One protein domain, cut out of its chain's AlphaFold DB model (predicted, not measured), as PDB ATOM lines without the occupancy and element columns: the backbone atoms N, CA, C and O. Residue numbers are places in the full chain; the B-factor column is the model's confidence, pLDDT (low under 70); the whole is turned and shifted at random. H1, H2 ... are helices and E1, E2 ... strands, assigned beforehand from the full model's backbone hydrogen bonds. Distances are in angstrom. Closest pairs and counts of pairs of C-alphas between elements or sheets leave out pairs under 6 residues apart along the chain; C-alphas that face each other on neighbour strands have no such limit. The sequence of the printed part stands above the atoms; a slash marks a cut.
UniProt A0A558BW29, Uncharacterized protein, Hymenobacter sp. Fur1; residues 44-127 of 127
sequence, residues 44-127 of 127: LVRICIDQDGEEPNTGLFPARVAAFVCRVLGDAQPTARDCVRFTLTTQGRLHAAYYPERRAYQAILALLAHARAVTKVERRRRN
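Overview. This is residues 44 to 127 of the 127 residues of an uncharacterized protein of Hymenobacter sp. Fur1 (UniProt A0A558BW29). A strongly twisted sheet of four strands has two helices, H1 and H2, over one face, and its other face is bare; the last part of the long helix H2 runs past the sheet, and residues 116 to 127 stick out as an arm. The two helices make two layers with the sheet, H1 along the strands and H2 across them. The printed part has 84 residues, with E1, E2, H1, E3, E4 and H2 in this order along the chain; the sheet's order is E2, E1, E3, E4, all antiparallel, and the class is mixed, helices and strands. The whole is compact, with a radius of gyration of the C-alphas of 13.6 A, yet elongated in outline through the arm, spanning 48 by 26 by 23 A.

Along the chain. E1 is residues 44 to 50, 19.5 A long, and begins at C-alpha 44 at (-45.526, 35.230, -42.599). E2 is residues 57 to 62, 16.4 A long. H1, residues 63 to 73, measures 15.1 A and begins at C-alpha 63 at (-49.270, 32.037, -44.261). E3, residues 83 to 90, is 22.6 A long, and E4, residues 93 to 100, is 23.1 A long. H2, residues 101 to 126, measures 37.2 A and ends at C-alpha 126 at (-25.455, 24.744, -48.393).

Arrangement. E1 and E2 form a hairpin, with N 47 and O 59 2.9 A apart, within hydrogen-bond range. E1 is also the antiparallel neighbour of E3, with N 48 and O 87 at 2.8 A. E3 and E4 form the second hairpin, with N 88 and O 95 at 2.8 A. The edge strands E2 and E4 are apart. E2, H1 and E3 make a split strand-helix-strand unit, two strands running the same way with E1 between them in the sheet, and its crossover is right-handed. H1 is on the sheet at a height of 8.0 A, only just over E1, on which 3 of its C-alphas fall; it runs along the strands, at 8 degrees to E1 on the local plane. H2 is on the same face at a height of 10.5 A; it runs only just across the strands, at 62 degrees to E2 on the local plane. H2 touches H1 with residues 103 to 114 alone, at a shallow tilt of 26 degrees, opposite ways; their closest C-alphas, of Val 69 and Ala 107, are 5.3 A apart. In H1 and H2 every O i to N i+4 pair is within hydrogen-bond range.

Size, cuts and confidence. The C-alphas farthest apart, of Pro 78 and Asn 127, are 48.5 A from each other. Residues 116 to 127, of which 116 to 126 belong to H2, stand free; the body without them spans 29 by 26 by 24 A. The printed part has no cut, and no link is long. The mean pLDDT of the printed part is 90.1, and residues 126 to 127 are under 70.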
ATOM      1  N   LEU A  44     -45.853  35.962 -43.817       95.12
ATOM      2  CA  LEU A  44     -45.526  35.230 -42.599       95.12
ATOM      3  C   LEU A  44     -46.595  35.459 -41.536       95.12
ATOM      4  O   LEU A  44     -47.238  36.503 -41.486       95.12
ATOM      5  N   VAL A  45     -46.739  34.468 -40.667       96.06
ATOM      6  CA  VAL A  45     -47.585  34.496 -39.480       96.06
ATOM      7  C   VAL A  45     -46.728  34.035 -38.313       96.06
ATOM      8  O   VAL A  45     -46.056  33.003 -38.396       96.06
ATOM      9  N   ARG A  46     -46.734  34.801 -37.226       95.81
ATOM     10  CA  ARG A  46     -46.165  34.362 -35.954       95.81
ATOM     11  C   ARG A  46     -47.203  33.512 -35.239       95.81
ATOM     12  O   ARG A  46     -48.332  33.961 -35.077       95.81
ATOM     13  N   ILE A  47     -46.823  32.309 -34.835       96.19
ATOM     14  CA  ILE A  47     -47.667  31.410 -34.047       96.19
ATOM     15  C   ILE A  47     -46.966  31.196 -32.711       96.19
ATOM     16  O   ILE A  47     -45.813  30.768 -32.697       96.19
ATOM     17  N   CYS A  48     -47.656  31.532 -31.626       95.56
ATOM     18  CA  CYS A  48     -47.278  31.217 -30.255       95.56
ATOM     19  C   CYS A  48     -48.219  30.138 -29.727       95.56
ATOM     20  O   CYS A  48     -49.425  30.197 -29.987       95.56
ATOM     21  N   ILE A  49     -47.658  29.155 -29.040       94.94
ATOM     22  CA  ILE A  49     -48.372  28.014 -28.478       94.94
ATOM     23  C   ILE A  49     -48.093  28.021 -26.983       94.94
ATOM     24  O   ILE A  49     -46.943  27.837 -26.585       94.94
ATOM     25  N   ASP A  50     -49.139  28.245 -26.194       92.69
ATOM     26  CA  ASP A  50     -49.063  28.288 -24.737       92.69
ATOM     27  C   ASP A  50     -49.836  27.086 -24.186       92.69
ATOM     28  O   ASP A  50     -51.046  26.949 -24.408       92.69
ATOM     29  N   GLN A  51     -49.122  26.205 -23.491       86.31
ATOM     30  CA  GLN A  51     -49.669  25.038 -22.810       86.31
ATOM     31  C   GLN A  51     -49.345  25.154 -21.321       86.31
ATOM     32  O   GLN A  51     -48.236  25.541 -20.954       86.31
ATOM     33  N   ASP A  52     -50.320  24.853 -20.464       80.81
ATOM     34  CA  ASP A  52     -50.141  24.963 -19.017       80.81
ATOM     35  C   ASP A  52     -48.962  24.100 -18.543       80.81
ATOM     36  O   ASP A  52     -48.901  22.899 -18.806       80.81
ATOM     37  N   GLY A  53     -48.018  24.728 -17.837       80.44
ATOM     38  CA  GLY A  53     -46.814  24.069 -17.321       80.44
ATOM     39  C   GLY A  53     -45.633  23.994 -18.297       80.44
ATOM     40  O   GLY A  53     -44.578  23.504 -17.899       80.44
ATOM     41  N   GLU A  54     -45.764  24.508 -19.524       83.62
ATOM     42  CA  GLU A  54     -44.679  24.577 -20.508       83.62
ATOM     43  C   GLU A  54     -44.313  26.028 -20.862       83.62
ATOM     44  O   GLU A  54     -45.135  26.944 -20.779       83.62
ATOM     45  N   GLU A  55     -43.060  26.256 -21.272       86.44
ATOM     46  CA  GLU A  55     -42.664  27.558 -21.809       86.44
ATOM     47  C   GLU A  55     -43.343  27.811 -23.169       86.44
ATOM     48  O   GLU A  55     -43.307  26.938 -24.044       86.44
ATOM     49  N   PRO A  56     -43.912  29.010 -23.393       87.88
ATOM     50  CA  PRO A  56     -44.498  29.393 -24.672       87.88
ATOM     51  C   PRO A  56     -43.562  29.169 -25.861       87.88
ATOM     52  O   PRO A  56     -42.473  29.743 -25.941       87.88
ATOM     53  N   ASN A  57     -44.013  28.396 -26.849       89.81
ATOM     54  CA  ASN A  57     -43.237  28.156 -28.062       89.81
ATOM     55  C   ASN A  57     -43.681  29.100 -29.183       89.81
ATOM     56  O   ASN A  57     -44.820  29.038 -29.647       89.81
ATOM     57  N   THR A  58     -42.768  29.959 -29.645       92.38
ATOM     58  CA  THR A  58     -43.029  30.922 -30.722       92.38
ATOM     59  C   THR A  58     -42.241  30.593 -31.985       92.38
ATOM     60  O   THR A  58     -41.015  30.496 -31.969       92.38
ATOM     61  N   GLY A  59     -42.936  30.539 -33.124       92.06
ATOM     62  CA  GLY A  59     -42.326  30.360 -34.442       92.06
ATOM     63  C   GLY A  59     -42.916  31.272 -35.518       92.06
ATOM     64  O   GLY A  59     -44.040  31.761 -35.407       92.06
ATOM     65  N   LEU A  60     -42.145  31.498 -36.587       93.38
ATOM     66  CA  LEU A  60     -42.597  32.192 -37.797       93.38
ATOM     67  C   LEU A  60     -42.862  31.178 -38.904       93.38
ATOM     68  O   LEU A  60     -41.973  30.413 -39.278       93.38
ATOM     69  N   PHE A  61     -44.065  31.218 -39.466       94.38
ATOM     70  CA  PHE A  61     -44.513  30.261 -40.469       94.38
ATOM     71  C   PHE A  61     -45.079  30.971 -41.700       94.38
ATOM     72  O   PHE A  61     -45.706  32.022 -41.567       94.38
ATOM     73  N   PRO A  62     -44.910  30.413 -42.912       94.56
ATOM     74  CA  PRO A  62     -45.602  30.914 -44.093       94.56
ATOM     75  C   PRO A  62     -47.119  30.900 -43.896       94.56
ATOM     76  O   PRO A  62     -47.663  29.933 -43.359       94.56
ATOM     77  N   ALA A  63     -47.819  31.906 -44.417       94.00
ATOM     78  CA  ALA A  63     -49.270  32.037 -44.261       94.00
ATOM     79  C   ALA A  63     -50.050  30.791 -44.709       94.00
ATOM     80  O   ALA A  63     -51.000  30.385 -44.051       94.00
ATOM     81  N   ARG A  64     -49.597  30.107 -45.769       93.62
ATOM     82  CA  ARG A  64     -50.191  28.836 -46.224       93.62
ATOM     83  C   ARG A  64     -50.124  27.716 -45.176       93.62
ATOM     84  O   ARG A  64     -51.030  26.897 -45.096       93.62
ATOM     85  N   VAL A  65     -49.048  27.675 -44.388       94.69
ATOM     86  CA  VAL A  65     -48.857  26.685 -43.319       94.69
ATOM     87  C   VAL A  65     -49.739  27.053 -42.136       94.69
ATOM     88  O   VAL A  65     -50.437  26.190 -41.618       94.69
ATOM     89  N   ALA A  66     -49.779  28.336 -41.769       94.50
ATOM     90  CA  ALA A  66     -50.683  28.831 -40.736       94.50
ATOM     91  C   ALA A  66     -52.156  28.548 -41.080       94.50
ATOM     92  O   ALA A  66     -52.886  28.026 -40.249       94.50
ATOM     93  N   ALA A  67     -52.575  28.785 -42.327       93.75
ATOM     94  CA  ALA A  67     -53.928  28.482 -42.792       93.75
ATOM     95  C   ALA A  67     -54.259  26.981 -42.713       93.75
ATOM     96  O   ALA A  67     -55.363  26.608 -42.313       93.75
ATOM     97  N   PHE A  68     -53.306  26.111 -43.063       94.50
ATOM     98  CA  PHE A  68     -53.463  24.668 -42.878       94.50
ATOM     99  C   PHE A  68     -53.627  24.306 -41.397       94.50
ATOM    100  O   PHE A  68     -54.524  23.547 -41.047       94.50
ATOM    101  N   VAL A  69     -52.811  24.891 -40.524       95.12
ATOM    102  CA  VAL A  69     -52.879  24.677 -39.074       95.12
ATOM    103  C   VAL A  69     -54.220  25.128 -38.502       95.12
ATOM    104  O   VAL A  69     -54.843  24.357 -37.783       95.12
ATOM    105  N   CYS A  70     -54.726  26.302 -38.886       93.44
ATOM    106  CA  CYS A  70     -56.064  26.753 -38.495       93.44
ATOM    107  C   CYS A  70     -57.155  25.755 -38.910       93.44
ATOM    108  O   CYS A  70     -58.081  25.505 -38.146       93.44
ATOM    109  N   ARG A  71     -57.030  25.128 -40.087       94.50
ATOM    110  CA  ARG A  71     -57.967  24.084 -40.524       94.50
ATOM    111  C   ARG A  71     -57.893  22.825 -39.656       94.50
ATOM    112  O   ARG A  71     -58.927  22.223 -39.398       94.50
ATOM    113  N   VAL A  72     -56.697  22.428 -39.219       94.56
ATOM    114  CA  VAL A  72     -56.498  21.277 -38.315       94.56
ATOM    115  C   VAL A  72     -57.054  21.568 -36.917       94.56
ATOM    116  O   VAL A  72     -57.678  20.699 -36.311       94.56
ATOM    117  N   LEU A  73     -56.860  22.791 -36.420       94.38
ATOM    118  CA  LEU A  73     -57.390  23.242 -35.131       94.38
ATOM    119  C   LEU A  73     -58.931  23.247 -35.110       94.38
ATOM    120  O   LEU A  73     -59.540  22.868 -34.104       94.38
ATOM    121  N   GLY A  74     -59.563  23.595 -36.234       92.25
ATOM    122  CA  GLY A  74     -61.018  23.673 -36.351       92.25
ATOM    123  C   GLY A  74     -61.597  24.746 -35.429       92.25
ATOM    124  O   GLY A  74     -60.984  25.794 -35.235       92.25
ATOM    125  N   ASP A  75     -62.772  24.483 -34.862       92.38
ATOM    126  CA  ASP A  75     -63.438  25.446 -33.981       92.38
ATOM    127  C   ASP A  75     -62.716  25.628 -32.641       92.38
ATOM    128  O   ASP A  75     -62.267  24.661 -32.011       92.38
ATOM    129  N   ALA A  76     -62.642  26.886 -32.213       92.56
ATOM    130  CA  ALA A  76     -62.119  27.276 -30.915       92.56
ATOM    131  C   ALA A  76     -63.076  26.876 -29.786       92.56
ATOM    132  O   ALA A  76     -64.297  26.880 -29.952       92.56
ATOM    133  N   GLN A  77     -62.512  26.577 -28.620       89.81
ATOM    134  CA  GLN A  77     -63.265  26.292 -27.407       89.81
ATOM    135  C   GLN A  77     -63.470  27.562 -26.572       89.81
ATOM    136  O   GLN A  77     -62.578  28.413 -26.514       89.81
ATOM    137  N   PRO A  78     -64.624  27.694 -25.896       84.56
ATOM    138  CA  PRO A  78     -64.915  28.842 -25.040       84.56
ATOM    139  C   PRO A  78     -64.143  28.812 -23.713       84.56
ATOM    140  O   PRO A  78     -64.025  29.839 -23.050       84.56
ATOM    141  N   THR A  79     -63.631  27.648 -23.304       82.44
ATOM    142  CA  THR A  79     -62.956  27.441 -22.017       82.44
ATOM    143  C   THR A  79     -61.483  27.101 -22.194       82.44
ATOM    144  O   THR A  79     -61.117  26.395 -23.128       82.44
ATOM    145  N   ALA A  80     -60.652  27.539 -21.245       81.88
ATOM    146  CA  ALA A  80     -59.219  27.246 -21.233       81.88
ATOM    147  C   ALA A  80     -58.865  25.858 -20.664       81.88
ATOM    148  O   ALA A  80     -57.762  25.376 -20.886       81.88
ATOM    149  N   ARG A  81     -59.782  25.216 -19.928       84.94
ATOM    150  CA  ARG A  81     -59.522  23.931 -19.265       84.94
ATOM    151  C   ARG A  81     -59.262  22.825 -20.293       84.94
ATOM    152  O   ARG A  81     -60.028  22.700 -21.248       84.94
ATOM    153  N   ASP A  82     -58.209  22.039 -20.070       85.81
ATOM    154  CA  ASP A  82     -57.779  20.920 -20.928       85.81
ATOM    155  C   ASP A  82     -57.588  21.340 -22.404       85.81
ATOM    156  O   ASP A  82     -57.875  20.598 -23.353       85.81
ATOM    157  N   CYS A  83     -57.161  22.590 -22.605       91.75
ATOM    158  CA  CYS A  83     -56.960  23.199 -23.910       91.75
ATOM    159  C   CYS A  83     -55.579  23.845 -24.007       91.75
ATOM    160  O   CYS A  83     -55.009  24.322 -23.032       91.75
ATOM    161  N   VAL A  84     -55.077  23.933 -25.233       93.00
ATOM    162  CA  VAL A  84     -53.849  24.650 -25.571       93.00
ATOM    163  C   VAL A  84     -54.233  25.967 -26.225       93.00
ATOM    164  O   VAL A  84     -55.083  26.012 -27.125       93.00
ATOM    165  N   ARG A  85     -53.600  27.052 -25.791       95.00
ATOM    166  CA  ARG A  85     -53.811  28.371 -26.374       95.00
ATOM    167  C   ARG A  85     -52.912  28.540 -27.592       95.00
ATOM    168  O   ARG A  85     -51.699  28.383 -27.513       95.00
ATOM    169  N   PHE A  86     -53.504  28.915 -28.720       95.81
ATOM    170  CA  PHE A  86     -52.767  29.348 -29.905       95.81
ATOM    171  C   PHE A  86     -52.982  30.837 -30.112       95.81
ATOM    172  O   PHE A  86     -54.121  31.303 -30.198       95.81
ATOM    173  N   THR A  87     -51.884  31.569 -30.262       95.62
ATOM    174  CA  THR A  87     -51.886  32.987 -30.607       95.62
ATOM    175  C   THR A  87     -51.254  33.175 -31.982       95.62
ATOM    176  O   THR A  87     -50.068  32.916 -32.177       95.62
ATOM    177  N   LEU A  88     -52.042  33.644 -32.948       95.19
ATOM    178  CA  LEU A  88     -51.602  33.966 -34.300       95.19
ATOM    179  C   LEU A  88     -51.455  35.478 -34.449       95.19
ATOM    180  O   LEU A  88     -52.371  36.229 -34.127       95.19
ATOM    181  N   THR A  89     -50.313  35.931 -34.960       94.75
ATOM    182  CA  THR A  89     -50.069  37.344 -35.273       94.75
ATOM    183  C   THR A  89     -49.678  37.508 -36.737       94.75
ATOM    184  O   THR A  89     -48.693  36.920 -37.191       94.75
ATOM    185  N   THR A  90     -50.435  38.316 -37.477       92.12
ATOM    186  CA  THR A  90     -50.185  38.644 -38.890       92.12
ATOM    187  C   THR A  90     -50.676  40.055 -39.190       92.12
ATOM    188  O   THR A  90     -51.715  40.451 -38.665       92.12
ATOM    189  N   GLN A  91     -49.943  40.836 -39.992       91.06
ATOM    190  CA  GLN A  91     -50.347  42.198 -40.385       91.06
ATOM    191  C   GLN A  91     -50.745  43.100 -39.194       91.06
ATOM    192  O   GLN A  91     -51.721  43.844 -39.253       91.06
ATOM    193  N   GLY A  92     -50.039  42.973 -38.066       85.31
ATOM    194  CA  GLY A  92     -50.338  43.715 -36.833       85.31
ATOM    195  C   GLY A  92     -51.616  43.288 -36.094       85.31
ATOM    196  O   GLY A  92     -51.934  43.867 -35.060       85.31
ATOM    197  N   ARG A  93     -52.344  42.275 -36.580       90.75
ATOM    198  CA  ARG A  93     -53.522  41.705 -35.917       90.75
ATOM    199  C   ARG A  93     -53.132  40.489 -35.096       90.75
ATOM    200  O   ARG A  93     -52.381  39.639 -35.572       90.75
ATOM    201  N   LEU A  94     -53.673  40.409 -33.885       93.94
ATOM    202  CA  LEU A  94     -53.476  39.303 -32.957       93.94
ATOM    203  C   LEU A  94     -54.792  38.545 -32.770       93.94
ATOM    204  O   LEU A  94     -55.822  39.144 -32.467       93.94
ATOM    205  N   HIS A  95     -54.741  37.227 -32.928       92.62
ATOM    206  CA  HIS A  95     -55.861  36.318 -32.718       92.62
ATOM    207  C   HIS A  95     -55.432  35.215 -31.758       92.62
ATOM    208  O   HIS A  95     -54.588  34.394 -32.106       92.62
ATOM    209  N   ALA A  96     -56.001  35.201 -30.555       93.44
ATOM    210  CA  ALA A  96     -55.749  34.173 -29.553       93.44
ATOM    211  C   ALA A  96     -57.019  33.356 -29.311       93.44
ATOM    212  O   ALA A  96     -58.099  33.926 -29.167       93.44
ATOM    213  N   ALA A  97     -56.880  32.034 -29.273       94.81
ATOM    214  CA  ALA A  97     -57.985  31.113 -29.038       94.81
ATOM    215  C   ALA A  97     -57.495  29.822 -28.368       94.81
ATOM    216  O   ALA A  97     -56.319  29.465 -28.481       94.81
ATOM    217  N   TYR A  98     -58.405  29.131 -27.685       95.19
ATOM    218  CA  TYR A  98     -58.147  27.858 -27.015       95.19
ATOM    219  C   TYR A  98     -58.637  26.699 -27.875       95.19
ATOM    220  O   TYR A  98     -59.708  26.776 -28.476       95.19
ATOM    221  N   TYR A  99     -57.858  25.622 -27.928       95.19
ATOM    222  CA  TYR A  99     -58.182  24.437 -28.713       95.19
ATOM    223  C   TYR A  99     -57.958  23.167 -27.894       95.19
ATOM    224  O   TYR A  99     -57.018  23.129 -27.102       95.19
ATOM    225  N   PRO A 100     -58.747  22.099 -28.111       93.62
ATOM    226  CA  PRO A 100     -58.553  20.843 -27.397       93.62
ATOM    227  C   PRO A 100     -57.150  20.286 -27.640       93.62
ATOM    228  O   PRO A 100     -56.680  20.294 -28.785       93.62
ATOM    229  N   GLU A 101     -56.522  19.728 -26.605       91.69
ATOM    230  CA  GLU A 101     -55.150  19.194 -26.658       91.69
ATOM    231  C   GLU A 101     -54.896  18.283 -27.862       91.69
ATOM    232  O   GLU A 101     -53.897  18.422 -28.563       91.69
ATOM    233  N   ARG A 102     -55.840  17.392 -28.186       92.31
ATOM    234  CA  ARG A 102     -55.696  16.482 -29.333       92.31
ATOM    235  C   ARG A 102     -55.550  17.223 -30.665       92.31
ATOM    236  O   ARG A 102     -54.755  16.808 -31.509       92.31
ATOM    237  N   ARG A 103     -56.324  18.291 -30.883       93.88
ATOM    238  CA  ARG A 103     -56.258  19.083 -32.123       93.88
ATOM    239  C   ARG A 103     -55.014  19.964 -32.139       93.88
ATOM    240  O   ARG A 103     -54.331  20.037 -33.159       93.88
ATOM    241  N   ALA A 104     -54.690  20.563 -30.996       93.50
ATOM    242  CA  ALA A 104     -53.453  21.303 -30.786       93.50
ATOM    243  C   ALA A 104     -52.217  20.452 -31.107       93.50
ATOM    244  O   ALA A 104     -51.352  20.875 -31.870       93.50
ATOM    245  N   TYR A 105     -52.180  19.212 -30.626       93.44
ATOM    246  CA  TYR A 105     -51.103  18.266 -30.896       93.44
ATOM    247  C   TYR A 105     -50.950  17.967 -32.395       93.44
ATOM    248  O   TYR A 105     -49.849  18.037 -32.941       93.44
ATOM    249  N   GLN A 106     -52.052  17.707 -33.105       94.94
ATOM    250  CA  GLN A 106     -52.023  17.501 -34.560       94.94
ATOM    251  C   GLN A 106     -51.506  18.738 -35.312       94.94
ATOM    252  O   GLN A 106     -50.713  18.614 -36.250       94.94
ATOM    253  N   ALA A 107     -51.916  19.930 -34.881       95.62
ATOM    254  CA  ALA A 107     -51.426  21.195 -35.415       95.62
ATOM    255  C   ALA A 107     -49.918  21.386 -35.171       95.62
ATOM    256  O   ALA A 107     -49.187  21.739 -36.099       95.62
ATOM    257  N   ILE A 108     -49.430  21.091 -33.963       94.00
ATOM    258  CA  ILE A 108     -48.001  21.140 -33.614       94.00
ATOM    259  C   ILE A 108     -47.201  20.183 -34.501       94.00
ATOM    260  O   ILE A 108     -46.177  20.575 -35.061       94.00
ATOM    261  N   LEU A 109     -47.680  18.952 -34.704       94.44
ATOM    262  CA  LEU A 109     -47.017  17.992 -35.590       94.44
ATOM    263  C   LEU A 109     -46.906  18.510 -37.030       94.44
ATOM    264  O   LEU A 109     -45.863  18.334 -37.665       94.44
ATOM    265  N   ALA A 110     -47.935  19.190 -37.540       93.44
ATOM    266  CA  ALA A 110     -47.888  19.815 -38.859       93.44
ATOM    267  C   ALA A 110     -46.843  20.943 -38.937       93.44
ATOM    268  O   ALA A 110     -46.081  21.022 -39.908       93.44
ATOM    269  N   LEU A 111     -46.765  21.786 -37.903       93.50
ATOM    270  CA  LEU A 111     -45.754  22.841 -37.792       93.50
ATOM    271  C   LEU A 111     -44.335  22.257 -37.742       93.50
ATOM    272  O   LEU A 111     -43.452  22.709 -38.477       93.50
ATOM    273  N   LEU A 112     -44.124  21.205 -36.949       91.88
ATOM    274  CA  LEU A 112     -42.846  20.498 -36.849       91.88
ATOM    275  C   LEU A 112     -42.449  19.834 -38.170       91.88
ATOM    276  O   LEU A 112     -41.287  19.908 -38.575       91.88
ATOM    277  N   ALA A 113     -43.396  19.208 -38.872       91.12
ATOM    278  CA  ALA A 113     -43.150  18.624 -40.187       91.12
ATOM    279  C   ALA A 113     -42.697  19.691 -41.195       91.12
ATOM    280  O   ALA A 113     -41.735  19.473 -41.940       91.12
ATOM    281  N   HIS A 114     -43.330  20.868 -41.175       90.56
ATOM    282  CA  HIS A 114     -42.908  21.994 -42.000       90.56
ATOM    283  C   HIS A 114     -41.499  22.477 -41.638       90.56
ATOM    284  O   HIS A 114     -40.655  22.598 -42.528       90.56
ATOM    285  N   ALA A 115     -41.219  22.698 -40.350       86.19
ATOM    286  CA  ALA A 115     -39.904  23.131 -39.884       86.19
ATOM    287  C   ALA A 115     -38.799  22.161 -40.339       86.19
ATOM    288  O   ALA A 115     -37.808  22.580 -40.934       86.19
ATOM    289  N   ARG A 116     -39.013  20.847 -40.184       88.62
ATOM    290  CA  ARG A 116     -38.082  19.807 -40.661       88.62
ATOM    291  C   ARG A 116     -37.869  19.858 -42.175       88.62
ATOM    292  O   ARG A 116     -36.737  19.700 -42.640       88.62
ATOM    293  N   ALA A 117     -38.930  20.078 -42.953       87.12
ATOM    294  CA  ALA A 117     -38.833  20.198 -44.405       87.12
ATOM    295  C   ALA A 117     -38.002  21.423 -44.826       87.12
ATOM    296  O   ALA A 117     -37.156  21.304 -45.715       87.12
ATOM    297  N   VAL A 118     -38.184  22.568 -44.159       84.38
ATOM    298  CA  VAL A 118     -37.389  23.785 -44.394       84.38
ATOM    299  C   VAL A 118     -35.920  23.537 -44.071       84.38
ATOM    300  O   VAL A 118     -35.074  23.738 -44.942       84.38
ATOM    301  N   THR A 119     -35.610  22.995 -42.890       81.75
ATOM    302  CA  THR A 119     -34.229  22.680 -42.489       81.75
ATOM    303  C   THR A 119     -33.545  21.744 -43.488       81.75
ATOM    304  O   THR A 119     -32.382  21.940 -43.843       81.75
ATOM    305  N   LYS A 120     -34.268  20.744 -44.012       84.38
ATOM    306  CA  LYS A 120     -33.751  19.832 -45.044       84.38
ATOM    307  C   LYS A 120     -33.429  20.558 -46.355       84.38
ATOM    308  O   LYS A 120     -32.398  20.274 -46.964       84.38
ATOM    309  N   VAL A 121     -34.293  21.471 -46.800       80.00
ATOM    310  CA  VAL A 121     -34.073  22.273 -48.016       80.00
ATOM    311  C   VAL A 121     -32.897  23.228 -47.836       80.00
ATOM    312  O   VAL A 121     -32.058  23.330 -48.727       80.00
ATOM    313  N   GLU A 122     -32.794  23.889 -46.685       79.88
ATOM    314  CA  GLU A 122     -31.672  24.779 -46.390       79.88
ATOM    315  C   GLU A 122     -30.343  24.030 -46.351       79.88
ATOM    316  O   GLU A 122     -29.372  24.498 -46.941       79.88
ATOM    317  N   ARG A 123     -30.304  22.839 -45.741       78.12
ATOM    318  CA  ARG A 123     -29.105  21.993 -45.734       78.12
ATOM    319  C   ARG A 123     -28.675  21.601 -47.150       78.12
ATOM    320  O   ARG A 123     -27.498  21.690 -47.462       78.12
ATOM    321  N   ARG A 124     -29.620  21.235 -48.026       77.44
ATOM    322  CA  ARG A 124     -29.332  20.908 -49.437       77.44
ATOM    323  C   ARG A 124     -28.795  22.083 -50.250       77.44
ATOM    324  O   ARG A 124     -28.113  21.841 -51.225       77.44
ATOM    325  N   ARG A 125     -29.132  23.325 -49.892       74.19
ATOM    326  CA  ARG A 125     -28.630  24.531 -50.578       74.19
ATOM    327  C   ARG A 125     -27.236  24.957 -50.113       74.19
ATOM    328  O   ARG A 125     -26.644  25.822 -50.745       74.19
ATOM    329  N   ARG A 126     -26.774  24.442 -48.970       69.75
ATOM    330  CA  ARG A 126     -25.455  24.744 -48.393       69.75
ATOM    331  C   ARG A 126     -24.381  23.726 -48.788       69.75
ATOM    332  O   ARG A 126     -23.209  24.037 -48.623       69.75
ATOM    333  N   ASN A 127     -24.794  22.545 -49.249       58.28
ATOM    334  CA  ASN A 127     -23.931  21.513 -49.823       58.28
ATOM    335  C   ASN A 127     -23.855  21.687 -51.338       58.28
ATOM    336  O   ASN A 127     -22.798  21.337 -51.896       58.28
TER     337      ASN A 127